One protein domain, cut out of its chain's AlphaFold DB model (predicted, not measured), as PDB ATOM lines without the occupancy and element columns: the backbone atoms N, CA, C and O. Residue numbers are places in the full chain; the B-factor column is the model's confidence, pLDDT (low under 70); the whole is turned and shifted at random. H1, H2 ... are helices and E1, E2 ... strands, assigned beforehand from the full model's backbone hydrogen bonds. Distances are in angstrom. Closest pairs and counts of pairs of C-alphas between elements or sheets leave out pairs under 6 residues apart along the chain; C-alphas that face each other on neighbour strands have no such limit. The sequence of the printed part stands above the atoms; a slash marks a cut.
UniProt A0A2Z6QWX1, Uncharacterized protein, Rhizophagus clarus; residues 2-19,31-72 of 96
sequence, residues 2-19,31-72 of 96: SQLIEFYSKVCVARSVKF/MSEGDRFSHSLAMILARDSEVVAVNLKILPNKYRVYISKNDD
ATOM      1  N   SER A   2     271.009 194.438 178.886       58.66
ATOM      2  CA  SER A   2     270.147 193.481 179.615       58.66
ATOM      3  C   SER A   2     270.779 192.114 179.929       58.66
ATOM      4  O   SER A   2     270.608 191.613 181.031       58.66
ATOM      5  N   GLN A   3     271.576 191.543 179.017       51.41
ATOM      6  CA  GLN A   3     272.217 190.233 179.240       51.41
ATOM      7  C   GLN A   3     273.307 190.257 180.321       51.41
ATOM      8  O   GLN A   3     273.555 189.241 180.957       51.41
ATOM      9  N   LEU A   4     273.970 191.402 180.519       52.41
ATOM     10  CA  LEU A   4     275.007 191.547 181.540       52.41
ATOM     11  C   LEU A   4     274.370 191.653 182.935       52.41
ATOM     12  O   LEU A   4     274.854 191.058 183.887       52.41
ATOM     13  N   ILE A   5     273.243 192.362 183.038       58.09
ATOM     14  CA  ILE A   5     272.470 192.500 184.280       58.09
ATOM     15  C   ILE A   5     271.868 191.149 184.691       58.09
ATOM     16  O   ILE A   5     271.948 190.772 185.856       58.09
ATOM     17  N   GLU A   6     271.336 190.383 183.734       55.66
ATOM     18  CA  GLU A   6     270.863 189.013 183.974       55.66
ATOM     19  C   GLU A   6     272.010 188.043 184.315       55.66
ATOM     20  O   GLU A   6     271.828 187.109 185.090       55.66
ATOM     21  N   PHE A   7     273.213 188.272 183.775       51.38
ATOM     22  CA  PHE A   7     274.401 187.499 184.133       51.38
ATOM     23  C   PHE A   7     274.765 187.718 185.605       51.38
ATOM     24  O   PHE A   7     274.883 186.749 186.345       51.38
ATOM     25  N   TYR A   8     274.895 188.971 186.050       55.78
ATOM     26  CA  TYR A   8     275.282 189.272 187.430       55.78
ATOM     27  C   TYR A   8     274.193 188.959 188.469       55.78
ATOM     28  O   TYR A   8     274.520 188.820 189.644       55.78
ATOM     29  N   SER A   9     272.925 188.797 188.068       62.69
ATOM     30  CA  SER A   9     271.835 188.475 189.000       62.69
ATOM     31  C   SER A   9     271.777 187.005 189.433       62.69
ATOM     32  O   SER A   9     271.103 186.705 190.415       62.69
ATOM     33  N   LYS A  10     272.477 186.095 188.737       65.75
ATOM     34  CA  LYS A  10     272.494 184.642 189.022       65.75
ATOM     35  C   LYS A  10     273.885 184.101 189.362       65.75
ATOM     36  O   LYS A  10     274.188 182.934 189.132       65.75
ATOM     37  N   VAL A  11     274.760 184.964 189.870       70.31
ATOM     38  CA  VAL A  11     276.118 184.575 190.260       70.31
ATOM     39  C   VAL A  11     276.094 183.977 191.663       70.31
ATOM     40  O   VAL A  11     275.685 184.637 192.615       70.31
ATOM     41  N   CYS A  12     276.593 182.751 191.802       75.88
ATOM     42  CA  CYS A  12     276.936 182.179 193.097       75.88
ATOM     43  C   CYS A  12     278.388 182.518 193.419       75.88
ATOM     44  O   CYS A  12     279.286 182.231 192.632       75.88
ATOM     45  N   VAL A  13     278.629 183.115 194.583       70.62
ATOM     46  CA  VAL A  13     279.978 183.427 195.058       70.62
ATOM     47  C   VAL A  13     280.240 182.607 196.307       70.62
ATOM     48  O   VAL A  13     279.463 182.671 197.256       70.62
ATOM     49  N   ALA A  14     281.333 181.854 196.308       74.50
ATOM     50  CA  ALA A  14     281.816 181.141 197.479       74.50
ATOM     51  C   ALA A  14     283.222 181.624 197.826       74.50
ATOM     52  O   ALA A  14     284.006 182.017 196.962       74.50
ATOM     53  N   ARG A  15     283.543 181.582 199.114       69.81
ATOM     54  CA  ARG A  15     284.882 181.850 199.623       69.81
ATOM     55  C   ARG A  15     285.287 180.695 200.512       69.81
ATOM     56  O   ARG A  15     284.532 180.336 201.414       69.81
ATOM     57  N   SER A  16     286.492 180.171 200.314       62.34
ATOM     58  CA  SER A  16     287.083 179.283 201.309       62.34
ATOM     59  C   SER A  16     287.344 180.107 202.560       62.34
ATOM     60  O   SER A  16     288.158 181.027 202.548       62.34
ATOM     61  N   VAL A  17     286.658 179.818 203.654       58.47
ATOM     62  CA  VAL A  17     287.073 180.313 204.965       58.47
ATOM     63  C   VAL A  17     287.742 179.130 205.648       58.47
ATOM     64  O   VAL A  17     287.162 178.047 205.704       58.47
ATOM     65  N   LYS A  18     288.974 179.301 206.148       52.19
ATOM     66  CA  LYS A  18     289.600 178.317 207.046       52.19
ATOM     67  C   LYS A  18     288.765 178.252 208.326       52.19
ATOM     68  O   LYS A  18     289.039 178.968 209.286       52.19
ATOM     69  N   PHE A  19     287.721 177.432 208.332       45.41
ATOM     70  CA  PHE A  19     286.933 177.180 209.528       45.41
ATOM     71  C   PHE A  19     287.735 176.258 210.450       45.41
ATOM     72  O   PHE A  19     287.837 175.052 210.232       45.41
ATOM     73  N   MET A  31     266.507 177.478 196.843       69.19
ATOM     74  CA  MET A  31     267.399 177.532 195.667       69.19
ATOM     75  C   MET A  31     266.911 176.649 194.505       69.19
ATOM     76  O   MET A  31     266.516 175.491 194.713       69.19
ATOM     77  N   SER A  32     266.990 177.162 193.270       80.62
ATOM     78  CA  SER A  32     266.752 176.349 192.071       80.62
ATOM     79  C   SER A  32     267.858 175.301 191.893       80.62
ATOM     80  O   SER A  32     268.940 175.414 192.471       80.62
ATOM     81  N   GLU A  33     267.612 174.260 191.098       79.44
ATOM     82  CA  GLU A  33     268.618 173.221 190.822       79.44
ATOM     83  C   GLU A  33     269.902 173.809 190.204       79.44
ATOM     84  O   GLU A  33     271.011 173.436 190.585       79.44
ATOM     85  N   GLY A  34     269.761 174.811 189.329       79.38
ATOM     86  CA  GLY A  34     270.892 175.538 188.749       79.38
ATOM     87  C   GLY A  34     271.676 176.359 189.777       79.38
ATOM     88  O   GLY A  34     272.908 176.393 189.721       79.38
ATOM     89  N   ASP A  35     270.986 176.967 190.743       79.12
ATOM     90  CA  ASP A  35     271.636 177.721 191.821       79.12
ATOM     91  C   ASP A  35     272.386 176.776 192.768       79.12
ATOM     92  O   ASP A  35     273.522 177.059 193.142       79.12
ATOM     93  N   ARG A  36     271.813 175.606 193.090       82.38
ATOM     94  CA  ARG A  36     272.501 174.573 193.888       82.38
ATOM     95  C   ARG A  36     273.743 174.042 193.190       82.38
ATOM     96  O   ARG A  36     274.779 173.872 193.836       82.38
ATOM     97  N   PHE A  37     273.657 173.795 191.883       82.50
ATOM     98  CA  PHE A  37     274.803 173.355 191.091       82.50
ATOM     99  C   PHE A  37     275.912 174.412 191.087       82.50
ATOM    100  O   PHE A  37     277.064 174.105 191.389       82.50
ATOM    101  N   SER A  38     275.555 175.668 190.812       81.12
ATOM    102  CA  SER A  38     276.496 176.796 190.795       81.12
ATOM    103  C   SER A  38     277.154 177.012 192.156       81.12
ATOM    104  O   SER A  38     278.368 177.185 192.227       81.12
ATOM    105  N   HIS A  39     276.373 176.947 193.234       82.19
ATOM    106  CA  HIS A  39     276.856 177.051 194.607       82.19
ATOM    107  C   HIS A  39     277.830 175.921 194.964       82.19
ATOM    108  O   HIS A  39     278.926 176.180 195.457       82.19
ATOM    109  N   SER A  40     277.464 174.673 194.662       82.81
ATOM    110  CA  SER A  40     278.322 173.508 194.914       82.81
ATOM    111  C   SER A  40     279.642 173.611 194.152       82.81
ATOM    112  O   SER A  40     280.705 173.352 194.709       82.81
ATOM    113  N   LEU A  41     279.589 174.054 192.894       83.38
ATOM    114  CA  LEU A  41     280.785 174.256 192.088       83.38
ATOM    115  C   LEU A  41     281.656 175.398 192.629       83.38
ATOM    116  O   LEU A  41     282.869 175.237 192.721       83.38
ATOM    117  N   ALA A  42     281.057 176.517 193.045       83.56
ATOM    118  CA  ALA A  42     281.788 177.616 193.673       83.56
ATOM    119  C   ALA A  42     282.512 177.151 194.949       83.56
ATOM    120  O   ALA A  42     283.678 177.480 195.140       83.56
ATOM    121  N   MET A  43     281.859 176.330 195.778       83.19
ATOM    122  CA  MET A  43     282.452 175.747 196.989       83.19
ATOM    123  C   MET A  43     283.635 174.814 196.695       83.19
ATOM    124  O   MET A  43     284.644 174.880 197.389       83.19
ATOM    125  N   ILE A  44     283.534 173.962 195.670       82.06
ATOM    126  CA  ILE A  44     284.623 173.051 195.262       82.06
ATOM    127  C   ILE A  44     285.843 173.832 194.756       82.06
ATOM    128  O   ILE A  44     286.983 173.401 194.948       82.06
ATOM    129  N   LEU A  45     285.600 174.956 194.082       81.50
ATOM    130  CA  LEU A  45     286.641 175.774 193.467       81.50
ATOM    131  C   LEU A  45     287.286 176.758 194.443       81.50
ATOM    132  O   LEU A  45     288.461 177.061 194.290       81.50
ATOM    133  N   ALA A  46     286.552 177.250 195.441       80.69
ATOM    134  CA  ALA A  46     287.069 178.174 196.440       80.69
ATOM    135  C   ALA A  46     288.004 177.445 197.424       80.69
ATOM    136  O   ALA A  46     287.598 177.050 198.520       80.69
ATOM    137  N   ARG A  47     289.266 177.248 197.027       73.88
ATOM    138  CA  ARG A  47     290.344 176.641 197.827       73.88
ATOM    139  C   ARG A  47     291.206 177.725 198.483       73.88
ATOM    140  O   ARG A  47     291.181 178.871 198.067       73.88
ATOM    141  N   ASP A  48     291.932 177.386 199.548       71.12
ATOM    142  CA  ASP A  48     293.038 178.194 200.103       71.12
ATOM    143  C   ASP A  48     292.776 179.703 200.324       71.12
ATOM    144  O   ASP A  48     293.684 180.527 200.284       71.12
ATOM    145  N   SER A  49     291.554 180.063 200.718       67.44
ATOM    146  CA  SER A  49     291.078 181.446 200.946       67.44
ATOM    147  C   SER A  49     290.684 182.247 199.703       67.44
ATOM    148  O   SER A  49     290.319 183.421 199.838       67.44
ATOM    149  N   GLU A  50     290.682 181.617 198.529       79.06
ATOM    150  CA  GLU A  50     290.175 182.197 197.291       79.06
ATOM    151  C   GLU A  50     288.659 182.422 197.361       79.06
ATOM    152  O   GLU A  50     287.893 181.680 197.991       79.06
ATOM    153  N   VAL A  51     288.236 183.491 196.696       79.31
ATOM    154  CA  VAL A  51     286.850 183.826 196.395       79.31
ATOM    155  C   VAL A  51     286.608 183.450 194.944       79.31
ATOM    156  O   VAL A  51     287.218 184.029 194.046       79.31
ATOM    157  N   VAL A  52     285.687 182.520 194.719       83.38
ATOM    158  CA  VAL A  52     285.296 182.075 193.384       83.38
ATOM    159  C   VAL A  52     283.841 182.438 193.132       83.38
ATOM    160  O   VAL A  52     282.942 182.100 193.900       83.38
ATOM    161  N   ALA A  53     283.615 183.133 192.023       84.81
ATOM    162  CA  ALA A  53     282.308 183.439 191.480       84.81
ATOM    163  C   ALA A  53     282.008 182.486 190.322       84.81
ATOM    164  O   ALA A  53     282.736 182.447 189.328       84.81
ATOM    165  N   VAL A  54     280.914 181.742 190.440       85.19
ATOM    166  CA  VAL A  54     280.401 180.835 189.418       85.19
ATOM    167  C   VAL A  54     279.063 181.353 188.921       85.19
ATOM    168  O   VAL A  54     278.155 181.634 189.698       85.19
ATOM    169  N   ASN A  55     278.922 181.434 187.604       84.88
ATOM    170  CA  ASN A  55     277.642 181.672 186.961       84.88
ATOM    171  C   ASN A  55     277.304 180.522 186.019       84.88
ATOM    172  O   ASN A  55     278.086 180.187 185.124       84.88
ATOM    173  N   LEU A  56     276.116 179.954 186.192       84.62
ATOM    174  CA  LEU A  56     275.574 178.938 185.312       84.62
ATOM    175  C   LEU A  56     274.559 179.548 184.352       84.62
ATOM    176  O   LEU A  56     273.470 179.977 184.728       84.62
ATOM    177  N   LYS A  57     274.871 179.463 183.061       84.31
ATOM    178  CA  LYS A  57     273.909 179.716 181.996       84.31
ATOM    179  C   LYS A  57     273.370 178.395 181.459       84.31
ATOM    180  O   LYS A  57     274.087 177.651 180.786       84.31
ATOM    181  N   ILE A  58     272.094 178.135 181.728       82.00
ATOM    182  CA  ILE A  58     271.355 176.990 181.188       82.00
ATOM    183  C   ILE A  58     270.951 177.312 179.741       82.00
ATOM    184  O   ILE A  58     270.334 178.342 179.475       82.00
ATOM    185  N   LEU A  59     271.338 176.456 178.796       82.62
ATOM    186  CA  LEU A  59     270.957 176.520 177.383       82.62
ATOM    187  C   LEU A  59     270.205 175.228 177.014       82.62
ATOM    188  O   LEU A  59     270.397 174.221 177.692       82.62
ATOM    189  N   PRO A  60     269.411 175.201 175.925       79.50
ATOM    190  CA  PRO A  60     268.529 174.068 175.615       79.50
ATOM    191  C   PRO A  60     269.195 172.683 175.621       79.50
ATOM    192  O   PRO A  60     268.579 171.724 176.057       79.50
ATOM    193  N   ASN A  61     270.461 172.587 175.192       80.25
ATOM    194  CA  ASN A  61     271.183 171.311 175.071       80.25
ATOM    195  C   ASN A  61     272.507 171.281 175.846       80.25
ATOM    196  O   ASN A  61     273.325 170.388 175.634       80.25
ATOM    197  N   LYS A  62     272.803 172.314 176.639       81.75
ATOM    198  CA  LYS A  62     274.087 172.405 177.339       81.75
ATOM    199  C   LYS A  62     274.043 173.393 178.483       81.75
ATOM    200  O   LYS A  62     273.291 174.362 178.471       81.75
ATOM    201  N   TYR A  63     274.977 173.215 179.396       81.06
ATOM    202  CA  TYR A  63     275.285 174.194 180.417       81.06
ATOM    203  C   TYR A  63     276.547 174.947 180.017       81.06
ATOM    204  O   TYR A  63     277.495 174.365 179.486       81.06
ATOM    205  N   ARG A  64     276.562 176.260 180.242       86.25
ATOM    206  CA  ARG A  64     277.787 177.051 180.171       86.25
ATOM    207  C   ARG A  64     278.075 177.607 181.553       86.25
ATOM    208  O   ARG A  64     277.292 178.395 182.073       86.25
ATOM    209  N   VAL A  65     279.202 177.191 182.107       86.81
ATOM    210  CA  VAL A  65     279.705 177.682 183.383       86.81
ATOM    211  C   VAL A  65     280.717 178.783 183.102       86.81
ATOM    212  O   VAL A  65     281.604 178.616 182.266       86.81
ATOM    213  N   TYR A  66     280.561 179.907 183.784       87.56
ATOM    214  CA  TYR A  66     281.529 180.989 183.819       87.56
ATOM    215  C   TYR A  66     282.118 181.045 185.219       87.56
ATOM    216  O   TYR A  66     281.368 181.013 186.191       87.56
ATOM    217  N   ILE A  67     283.440 181.113 185.306       88.56
ATOM    218  CA  ILE A  67     284.163 181.083 186.573       88.56
ATOM    219  C   ILE A  67     285.077 182.299 186.601       88.56
ATOM    220  O   ILE A  67     285.784 182.576 185.635       88.56
ATOM    221  N   SER A  68     285.042 183.025 187.706       87.38
ATOM    222  CA  SER A  68     285.988 184.085 188.025       87.38
ATOM    223  C   SER A  68     286.519 183.830 189.421       87.38
ATOM    224  O   SER A  68     285.771 183.376 190.283       87.38
ATOM    225  N   LYS A  69     287.779 184.165 189.665       87.50
ATOM    226  CA  LYS A  69     288.354 184.157 191.007       87.50
ATOM    227  C   LYS A  69     289.066 185.476 191.294       87.50
ATOM    228  O   LYS A  69     289.242 186.283 190.383       87.50
ATOM    229  N   ASN A  70     289.370 185.731 192.561       87.19
ATOM    230  CA  ASN A  70     290.010 186.970 193.015       87.19
ATOM    231  C   ASN A  70     291.542 186.978 192.875       87.19
ATOM    232  O   ASN A  70     292.143 188.008 193.163       87.19
ATOM    233  N   ASP A  71     292.140 185.851 192.499       85.12
ATOM    234  CA  ASP A  71     293.585 185.670 192.338       85.12
ATOM    235  C   ASP A  71     293.933 185.283 190.889       85.12
ATOM    236  O   ASP A  71     293.045 185.013 190.071       85.12
ATOM    237  N   ASP A  72     295.220 185.242 190.564       88.69
ATOM    238  CA  ASP A  72     295.707 184.852 189.244       88.69
ATOM    239  C   ASP A  72     295.449 183.369 188.963       88.69
ATOM    240  O   ASP A  72     295.583 182.506 189.832       88.69
TER     241      ASP A  72
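This is residues 2 to 19 and 31 to 72 of the 96 residues of an uncharacterized protein of Rhizophagus clarus (UniProt A0A2Z6QWX1). A three-stranded antiparallel sheet, order E1, E2, E3, has helix H2 over one face, two layers; short H1 only grazes it. The printed part has 60 residues, with two named helices and three named strands in the order H1, E1, H2, E2, E3 along the chain, class mixed, helices and strands. The whole is compact, radius of gyration of the C-alphas 11.9 A, but elongated, 37 by 22 by 18 A.

Find E2, residues 51 to 59, 25.8 A, from C-alpha 51 at (286.850, 183.826, 196.395). E3, residues 62 to 69, 23.0 A, ends at (288.354, 184.157, 191.007). E1 is residues 11 to 15, 13.1 A; H2, 33 to 45, 18.4 A; H1, 2 to 8, 10.3 A.

In hairpin E2 and E3, look for N 55 and O 66, 2.9 A; between E1 and E2, N 12 and O 54, 2.8 A, both within hydrogen-bond range. H2 lies over E1 and E2, height over the sheet 6.0 A, only just slantwise, 30.4 degrees to E1 on the local plane; its closest C-alphas to E1 are Ala 42 and Ala 14, 5.2 A. H1 and H2 are apart; in both, every O i to N i+4 pair is within range.

Residues 20 to 30 are cut out, C-alphas 19 and 31 standing 24.0 A apart. Links printed whole are tight. pLDDT is under 70 at residues 2 to 10, 15 to 19, 31 and 49.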